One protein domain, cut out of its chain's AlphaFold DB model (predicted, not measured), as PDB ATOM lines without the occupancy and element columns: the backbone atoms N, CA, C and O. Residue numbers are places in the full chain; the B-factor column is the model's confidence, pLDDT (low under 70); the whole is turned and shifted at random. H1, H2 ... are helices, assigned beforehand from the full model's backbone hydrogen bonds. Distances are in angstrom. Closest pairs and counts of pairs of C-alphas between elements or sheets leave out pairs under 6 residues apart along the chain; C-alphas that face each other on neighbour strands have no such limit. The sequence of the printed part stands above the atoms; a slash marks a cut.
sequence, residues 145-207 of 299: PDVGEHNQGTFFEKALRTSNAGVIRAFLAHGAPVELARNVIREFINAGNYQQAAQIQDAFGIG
ATOM      1  N   PRO A 145      -6.660  39.357 -22.952       82.06
ATOM      2  CA  PRO A 145      -5.812  39.829 -21.857       82.06
ATOM      3  C   PRO A 145      -6.564  40.667 -20.810       82.06
ATOM      4  O   PRO A 145      -6.055  40.880 -19.710       82.06
ATOM      5  N   ASP A 146      -7.753  41.170 -21.147       76.19
ATOM      6  CA  ASP A 146      -8.505  42.163 -20.376       76.19
ATOM      7  C   ASP A 146      -9.865  41.666 -19.860       76.19
ATOM      8  O   ASP A 146     -10.533  42.379 -19.108       76.19
ATOM      9  N   VAL A 147     -10.281  40.448 -20.214       66.81
ATOM     10  CA  VAL A 147     -11.531  39.875 -19.704       66.81
ATOM     11  C   VAL A 147     -11.342  39.487 -18.243       66.81
ATOM     12  O   VAL A 147     -10.323  38.934 -17.858       66.81
ATOM     13  N   GLY A 148     -12.324  39.799 -17.406       56.34
ATOM     14  CA  GLY A 148     -12.424  39.287 -16.048       56.34
ATOM     15  C   GLY A 148     -13.896  39.107 -15.722       56.34
ATOM     16  O   GLY A 148     -14.633  40.087 -15.657       56.34
ATOM     17  N   GLU A 149     -14.343  37.864 -15.557       48.25
ATOM     18  CA  GLU A 149     -15.680  37.598 -15.036       48.25
ATOM     19  C   GLU A 149     -15.669  37.670 -13.504       48.25
ATOM     20  O   GLU A 149     -14.755  37.188 -12.837       48.25
ATOM     21  N   HIS A 150     -16.720  38.285 -12.963       45.88
ATOM     22  CA  HIS A 150     -17.113  38.249 -11.556       45.88
ATOM     23  C   HIS A 150     -16.081  38.780 -10.528       45.88
ATOM     24  O   HIS A 150     -15.413  38.047  -9.804       45.88
ATOM     25  N   ASN A 151     -16.110  40.106 -10.345       42.09
ATOM     26  CA  ASN A 151     -15.839  40.800  -9.072       42.09
ATOM     27  C   ASN A 151     -14.401  40.854  -8.509       42.09
ATOM     28  O   ASN A 151     -14.255  41.245  -7.352       42.09
ATOM     29  N   GLN A 152     -13.335  40.546  -9.260       46.38
ATOM     30  CA  GLN A 152     -11.960  40.647  -8.716       46.38
ATOM     31  C   GLN A 152     -10.897  41.263  -9.650       46.38
ATOM     32  O   GLN A 152      -9.725  40.894  -9.568       46.38
ATOM     33  N   GLY A 153     -11.281  42.212 -10.506       56.25
ATOM     34  CA  GLY A 153     -10.347  42.914 -11.399       56.25
ATOM     35  C   GLY A 153     -10.001  42.125 -12.668       56.25
ATOM     36  O   GLY A 153     -10.278  40.930 -12.779       56.25
ATOM     37  N   THR A 154      -9.433  42.817 -13.657       72.81
ATOM     38  CA  THR A 154      -8.997  42.200 -14.925       72.81
ATOM     39  C   THR A 154      -7.827  41.239 -14.662       72.81
ATOM     40  O   THR A 154      -7.040  41.466 -13.740       72.81
ATOM     41  N   PHE A 155      -7.672  40.156 -15.438       79.31
ATOM     42  CA  PHE A 155      -6.550  39.212 -15.251       79.31
ATOM     43  C   PHE A 155      -5.189  39.908 -15.288       79.31
ATOM     44  O   PHE A 155      -4.295  39.573 -14.507       79.31
ATOM     45  N   PHE A 156      -5.083  40.941 -16.121       86.25
ATOM     46  CA  PHE A 156      -3.915  41.797 -16.177       86.25
ATOM     47  C   PHE A 156      -3.631  42.525 -14.854       86.25
ATOM     48  O   PHE A 156      -2.478  42.575 -14.436       86.25
ATOM     49  N   GLU A 157      -4.649  43.022 -14.137       85.75
ATOM     50  CA  GLU A 157      -4.456  43.645 -12.816       85.75
ATOM     51  C   GLU A 157      -3.780  42.696 -11.831       85.75
ATOM     52  O   GLU A 157      -2.855  43.069 -11.110       85.75
ATOM     53  N   LYS A 158      -4.238  41.444 -11.805       82.25
ATOM     54  CA  LYS A 158      -3.670  40.433 -10.916       82.25
ATOM     55  C   LYS A 158      -2.238  40.111 -11.321       82.25
ATOM     56  O   LYS A 158      -1.370  40.114 -10.454       82.25
ATOM     57  N   ALA A 159      -1.979  39.941 -12.619       85.69
ATOM     58  CA  ALA A 159      -0.631  39.723 -13.129       85.69
ATOM     59  C   ALA A 159       0.333  40.850 -12.717       85.69
ATOM     60  O   ALA A 159       1.442  40.572 -12.269       85.69
ATOM     61  N   LEU A 160      -0.105  42.112 -12.764       88.38
ATOM     62  CA  LEU A 160       0.689  43.259 -12.306       88.38
ATOM     63  C   LEU A 160       1.066  43.176 -10.820       88.38
ATOM     64  O   LEU A 160       2.126  43.653 -10.427       88.38
ATOM     65  N   ARG A 161       0.210  42.583  -9.983       86.88
ATOM     66  CA  ARG A 161       0.417  42.509  -8.528       86.88
ATOM     67  C   ARG A 161       1.194  41.274  -8.081       86.88
ATOM     68  O   ARG A 161       1.776  41.299  -6.998       86.88
ATOM     69  N   THR A 162       1.160  40.191  -8.854       81.25
ATOM     70  CA  THR A 162       1.668  38.882  -8.413       81.25
ATOM     71  C   THR A 162       2.745  38.294  -9.313       81.25
ATOM     72  O   THR A 162       3.486  37.430  -8.852       81.25
ATOM     73  N   SER A 163       2.833  38.711 -10.577       82.44
ATOM     74  CA  SER A 163       3.656  38.042 -11.587       82.44
ATOM     75  C   SER A 163       4.986  38.747 -11.847       82.44
ATOM     76  O   SER A 163       5.210  39.894 -11.476       82.44
ATOM     77  N   ASN A 164       5.890  38.038 -12.525       85.69
ATOM     78  CA  ASN A 164       7.152  38.604 -12.988       85.69
ATOM     79  C   ASN A 164       6.968  39.477 -14.248       85.69
ATOM     80  O   ASN A 164       5.965  39.389 -14.961       85.69
ATOM     81  N   ALA A 165       7.996  40.266 -14.574       86.69
ATOM     82  CA  ALA A 165       7.997  41.158 -15.733       86.69
ATOM     83  C   ALA A 165       7.776  40.439 -17.081       86.69
ATOM     84  O   ALA A 165       7.277  41.049 -18.021       86.69
ATOM     85  N   GLY A 166       8.126  39.153 -17.200       88.50
ATOM     86  CA  GLY A 166       7.889  38.362 -18.413       88.50
ATOM     87  C   GLY A 166       6.402  38.150 -18.693       88.50
ATOM     88  O   GLY A 166       5.959  38.367 -19.817       88.50
ATOM     89  N   VAL A 167       5.625  37.803 -17.666       88.25
ATOM     90  CA  VAL A 167       4.165  37.663 -17.775       88.25
ATOM     91  C   VAL A 167       3.521  39.012 -18.087       88.25
ATOM     92  O   VAL A 167       2.721  39.109 -19.011       88.25
ATOM     93  N   ILE A 168       3.912  40.076 -17.379       89.38
ATOM     94  CA  ILE A 168       3.385  41.429 -17.626       89.38
ATOM     95  C   ILE A 168       3.650  41.850 -19.082       89.38
ATOM     96  O   ILE A 168       2.750  42.355 -19.753       89.38
ATOM     97  N   ARG A 169       4.853  41.572 -19.603       88.25
ATOM     98  CA  ARG A 169       5.198  41.806 -21.014       88.25
ATOM     99  C   ARG A 169       4.308  41.033 -21.977       88.25
ATOM    100  O   ARG A 169       3.888  41.617 -22.971       88.25
ATOM    101  N   ALA A 170       4.009  39.767 -21.690       89.44
ATOM    102  CA  ALA A 170       3.124  38.953 -22.519       89.44
ATOM    103  C   ALA A 170       1.735  39.597 -22.653       89.44
ATOM    104  O   ALA A 170       1.254  39.806 -23.765       89.44
ATOM    105  N   PHE A 171       1.136  40.013 -21.534       89.19
ATOM    106  CA  PHE A 171      -0.149  40.719 -21.531       89.19
ATOM    107  C   PHE A 171      -0.101  42.024 -22.337       89.19
ATOM    108  O   PHE A 171      -0.948  42.257 -23.200       89.19
ATOM    109  N   LEU A 172       0.902  42.870 -22.092       86.56
ATOM    110  CA  LEU A 172       1.054  44.150 -22.788       86.56
ATOM    111  C   LEU A 172       1.258  43.978 -24.299       86.56
ATOM    112  O   LEU A 172       0.679  44.724 -25.087       86.56
ATOM    113  N   ALA A 173       2.039  42.976 -24.711       84.88
ATOM    114  CA  ALA A 173       2.267  42.652 -26.118       84.88
ATOM    115  C   ALA A 173       0.981  42.240 -26.853       84.88
ATOM    116  O   ALA A 173       0.885  42.443 -28.061       84.88
ATOM    117  N   HIS A 174      -0.013  41.729 -26.125       84.88
ATOM    118  CA  HIS A 174      -1.317  41.335 -26.659       84.88
ATOM    119  C   HIS A 174      -2.408  42.391 -26.430       84.88
ATOM    120  O   HIS A 174      -3.590  42.109 -26.601       84.88
ATOM    121  N   GLY A 175      -2.027  43.624 -26.078       80.81
ATOM    122  CA  GLY A 175      -2.949  44.758 -26.002       80.81
ATOM    123  C   GLY A 175      -3.648  44.937 -24.655       80.81
ATOM    124  O   GLY A 175      -4.670  45.618 -24.597       80.81
ATOM    125  N   ALA A 176      -3.111  44.369 -23.569       84.56
ATOM    126  CA  ALA A 176      -3.613  44.657 -22.228       84.56
ATOM    127  C   ALA A 176      -3.598  46.173 -21.917       84.56
ATOM    128  O   ALA A 176      -2.707  46.897 -22.380       84.56
ATOM    129  N   PRO A 177      -4.559  46.679 -21.118       80.00
ATOM    130  CA  PRO A 177      -4.737  48.110 -20.908       80.00
ATOM    131  C   PRO A 177      -3.598  48.718 -20.087       80.00
ATOM    132  O   PRO A 177      -3.551  48.640 -18.863       80.00
ATOM    133  N   VAL A 178      -2.720  49.415 -20.794       79.50
ATOM    134  CA  VAL A 178      -1.594  50.228 -20.310       79.50
ATOM    135  C   VAL A 178      -1.926  51.092 -19.084       79.50
ATOM    136  O   VAL A 178      -1.149  51.149 -18.126       79.50
ATOM    137  N   GLU A 179      -3.085  51.750 -19.079       79.62
ATOM    138  CA  GLU A 179      -3.492  52.639 -17.980       79.62
ATOM    139  C   GLU A 179      -3.687  51.898 -16.653       79.62
ATOM    140  O   GLU A 179      -3.430  52.450 -15.583       79.62
ATOM    141  N   LEU A 180      -4.078  50.623 -16.704       84.44
ATOM    142  CA  LEU A 180      -4.235  49.814 -15.505       84.44
ATOM    143  C   LEU A 180      -2.895  49.606 -14.797       84.44
ATOM    144  O   LEU A 180      -2.803  49.765 -13.582       84.44
ATOM    145  N   ALA A 181      -1.842  49.324 -15.560       85.69
ATOM    146  CA  ALA A 181      -0.500  49.182 -15.016       85.69
ATOM    147  C   ALA A 181       0.004  50.473 -14.366       85.69
ATOM    148  O   ALA A 181       0.590  50.415 -13.290       85.69
ATOM    149  N   ARG A 182      -0.291  51.641 -14.957       83.06
ATOM    150  CA  ARG A 182       0.048  52.947 -14.360       83.06
ATOM    151  C   ARG A 182      -0.642  53.149 -13.017       83.06
ATOM    152  O   ARG A 182      -0.026  53.636 -12.072       83.06
ATOM    153  N   ASN A 183      -1.915  52.770 -12.924       86.69
ATOM    154  CA  ASN A 183      -2.658  52.864 -11.671       86.69
ATOM    155  C   ASN A 183      -2.051  51.952 -10.597       86.69
ATOM    156  O   ASN A 183      -1.795  52.427  -9.494       86.69
ATOM    157  N   VAL A 184      -1.722  50.701 -10.938       89.00
ATOM    158  CA  VAL A 184      -1.076  49.761 -10.003       89.00
ATOM    159  C   VAL A 184       0.321  50.240  -9.583       89.00
ATOM    160  O   VAL A 184       0.648  50.184  -8.398       89.00
ATOM    161  N   ILE A 185       1.132  50.772 -10.505       87.81
ATOM    162  CA  ILE A 185       2.435  51.374 -10.175       87.81
ATOM    163  C   ILE A 185       2.254  52.525  -9.180       87.81
ATOM    164  O   ILE A 185       2.928  52.560  -8.151       87.81
ATOM    165  N   ARG A 186       1.316  53.444  -9.444       86.12
ATOM    166  CA  ARG A 186       1.035  54.584  -8.560       86.12
ATOM    167  C   ARG A 186       0.596  54.127  -7.170       86.12
ATOM    168  O   ARG A 186       1.053  54.684  -6.176       86.12
ATOM    169  N   GLU A 187      -0.268  53.117  -7.090       90.69
ATOM    170  CA  GLU A 187      -0.672  52.510  -5.819       90.69
ATOM    171  C   GLU A 187       0.528  51.951  -5.049       90.69
ATOM    172  O   GLU A 187       0.670  52.228  -3.858       90.69
ATOM    173  N   PHE A 188       1.420  51.213  -5.719       90.69
ATOM    174  CA  PHE A 188       2.619  50.675  -5.084       90.69
ATOM    175  C   PHE A 188       3.576  51.771  -4.613       90.69
ATOM    176  O   PHE A 188       4.044  51.700  -3.479       90.69
ATOM    177  N   ILE A 189       3.811  52.812  -5.413       86.69
ATOM    178  CA  ILE A 189       4.629  53.970  -5.016       86.69
ATOM    179  C   ILE A 189       4.032  54.655  -3.781       86.69
ATOM    180  O   ILE A 189       4.739  54.866  -2.798       86.69
ATOM    181  N   ASN A 190       2.726  54.942  -3.788       88.81
ATOM    182  CA  ASN A 190       2.042  55.592  -2.666       88.81
ATOM    183  C   ASN A 190       2.080  54.747  -1.381       88.81
ATOM    184  O   ASN A 190       2.103  55.298  -0.283       88.81
ATOM    185  N   ALA A 191       2.100  53.419  -1.512       92.44
ATOM    186  CA  ALA A 191       2.245  52.486  -0.399       92.44
ATOM    187  C   ALA A 191       3.709  52.261   0.040       92.44
ATOM    188  O   ALA A 191       3.944  51.515   0.988       92.44
ATOM    189  N   GLY A 192       4.696  52.863  -0.635       90.88
ATOM    190  CA  GLY A 192       6.124  52.643  -0.378       90.88
ATOM    191  C   GLY A 192       6.675  51.309  -0.908       90.88
ATOM    192  O   GLY A 192       7.802  50.934  -0.590       90.88
ATOM    193  N   ASN A 193       5.911  50.596  -1.738       91.25
ATOM    194  CA  ASN A 193       6.261  49.312  -2.352       91.25
ATOM    195  C   ASN A 193       7.063  49.508  -3.654       91.25
ATOM    196  O   ASN A 193       6.666  49.069  -4.736       91.25
ATOM    197  N   TYR A 194       8.205  50.193  -3.564       86.88
ATOM    198  CA  TYR A 194       9.008  50.577  -4.734       86.88
ATOM    199  C   TYR A 194       9.557  49.387  -5.528       86.88
ATOM    200  O   TYR A 194       9.727  49.489  -6.739       86.88
ATOM    201  N   GLN A 195       9.818  48.251  -4.875       87.69
ATOM    202  CA  GLN A 195      10.326  47.056  -5.551       87.69
ATOM    203  C   GLN A 195       9.293  46.478  -6.527       87.69
ATOM    204  O   GLN A 195       9.637  46.152  -7.660       87.69
ATOM    205  N   GLN A 196       8.029  46.380  -6.114       86.69
ATOM    206  CA  GLN A 196       6.940  45.916  -6.972       86.69
ATOM    207  C   GLN A 196       6.665  46.915  -8.101       86.69
ATOM    208  O   GLN A 196       6.475  46.508  -9.244       86.69
ATOM    209  N   ALA A 197       6.713  48.221  -7.814       87.88
ATOM    210  CA  ALA A 197       6.614  49.252  -8.848       87.88
ATOM    211  C   ALA A 197       7.725  49.105  -9.905       87.88
ATOM    212  O   ALA A 197       7.427  49.057 -11.099       87.88
ATOM    213  N   ALA A 198       8.979  48.936  -9.470       84.75
ATOM    214  CA  ALA A 198      10.126  48.748 -10.357       84.75
ATOM    215  C   ALA A 198       9.991  47.483 -11.223       84.75
ATOM    216  O   ALA A 198      10.283  47.526 -12.411       84.75
ATOM    217  N   GLN A 199       9.471  46.378 -10.677       85.38
ATOM    218  CA  GLN A 199       9.231  45.149 -11.450       85.38
ATOM    219  C   GLN A 199       8.232  45.346 -12.596       85.38
ATOM    220  O   GLN A 199       8.417  44.790 -13.682       85.38
ATOM    221  N   ILE A 200       7.175  46.130 -12.371       88.44
ATOM    222  CA  ILE A 200       6.225  46.476 -13.432       88.44
ATOM    223  C   ILE A 200       6.890  47.437 -14.429       88.44
ATOM    224  O   ILE A 200       6.760  47.250 -15.636       88.44
ATOM    225  N   GLN A 201       7.643  48.432 -13.952       85.19
ATOM    226  CA  GLN A 201       8.394  49.363 -14.805       85.19
ATOM    227  C   GLN A 201       9.423  48.644 -15.697       85.19
ATOM    228  O   GLN A 201       9.536  48.957 -16.881       85.19
ATOM    229  N   ASP A 202      10.087  47.601 -15.200       83.75
ATOM    230  CA  ASP A 202      10.992  46.749 -15.983       83.75
ATOM    231  C   ASP A 202      10.269  45.999 -17.112       83.75
ATOM    232  O   ASP A 202      10.853  45.700 -18.161       83.75
ATOM    233  N   ALA A 203       8.980  45.688 -16.940       84.50
ATOM    234  CA  ALA A 203       8.174  45.110 -18.011       84.50
ATOM    235  C   ALA A 203       7.989  46.101 -19.171       84.50
ATOM    236  O   ALA A 203       7.916  45.683 -20.326       84.50
ATOM    237  N   PHE A 204       7.996  47.402 -18.880       80.81
ATOM    238  CA  PHE A 204       7.873  48.477 -19.859       80.81
ATOM    239  C   PHE A 204       9.185  48.850 -20.566       80.81
ATOM    240  O   PHE A 204       9.153  49.398 -21.666       80.81
ATOM    241  N   GLY A 205      10.340  48.532 -19.974       71.31
ATOM    242  CA  GLY A 205      11.649  49.008 -20.436       71.31
ATOM    243  C   GLY A 205      12.196  48.405 -21.740       71.31
ATOM    244  O   GLY A 205      13.262  48.825 -22.181       71.31
ATOM    245  N   ILE A 206      11.523  47.430 -22.371       64.81
ATOM    246  CA  ILE A 206      12.095  46.635 -23.490       64.81
ATOM    247  C   ILE A 206      11.629  47.108 -24.889       64.81
ATOM    248  O   ILE A 206      11.970  46.510 -25.907       64.81
ATOM    249  N   GLY A 207      10.909  48.227 -24.990       74.44
ATOM    250  CA  GLY A 207      10.551  48.843 -26.274       74.44
ATOM    251  C   GLY A 207       9.094  49.283 -26.354       74.44
ATOM    252  O   GLY A 207       8.368  49.258 -25.366       74.44
TER     253      GLY A 207
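AT A GLANCE: This is residues 145 to 207 of the 299 residues of an uncharacterized protein of Alphaproteobacteria bacterium (UniProt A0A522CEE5). Two short helical hairpins, H1 with H2 and H3 with H4, pack on each other as a compact four-cornered cluster: H1 meets H3, and H2 meets H4. A loop, residues 145 to 154, leads into H1. The printed part has 63 residues with four named helices, H1 to H4 in chain order, and no named strand; the class is all helix. It is compact, with a radius of gyration of the C-alphas of 11.0 A, and spans 30 by 28 by 17 A.

IN THESE COORDINATES: H1 is residues 155 to 162, beginning at C-alpha 155 at (-6.550, 39.212, -15.251). H2 is residues 165 to 173. H3, the longest helix, is residues 178 to 190 and measures 18.8 A from first to last C-alpha. H4 is residues 194 to 204, 15.3 A long, and ends at C-alpha 204 at (7.873, 48.477, -19.859).

HOW THE PARTS SIT: H1 and H2 form a hairpin at a shallow tilt of 20 degrees; their closest C-alphas, of Leu 160 and Ile 168, are 6.2 A apart. H3 touches H1 with residues 180 to 184 alone; the closest C-alphas of the two helices, those of Leu 160 and Ala 181, are 6.6 A apart. H3 and H4 form a hairpin at 20 degrees, with the C-alphas of Ile 185 and Ala 197 closest at 4.9 A. H2 touches H4 at a steep tilt of 44 degrees, the same way, with the C-alphas of Ala 165 and Ala 203 closest at 4.6 A. H1 and H4 are close but not clearly touching. In H1, H2, H3 and H4 every O i to N i+4 pair is within hydrogen-bond range.

THE WHOLE: The two C-alphas farthest apart, of His 150 and Gly 207, are 33.1 A apart. The printed part has no cut, and the three links between helices are tight. The mean pLDDT of the printed part is 81.0; residues 147 to 153 and residue 206 are under 70.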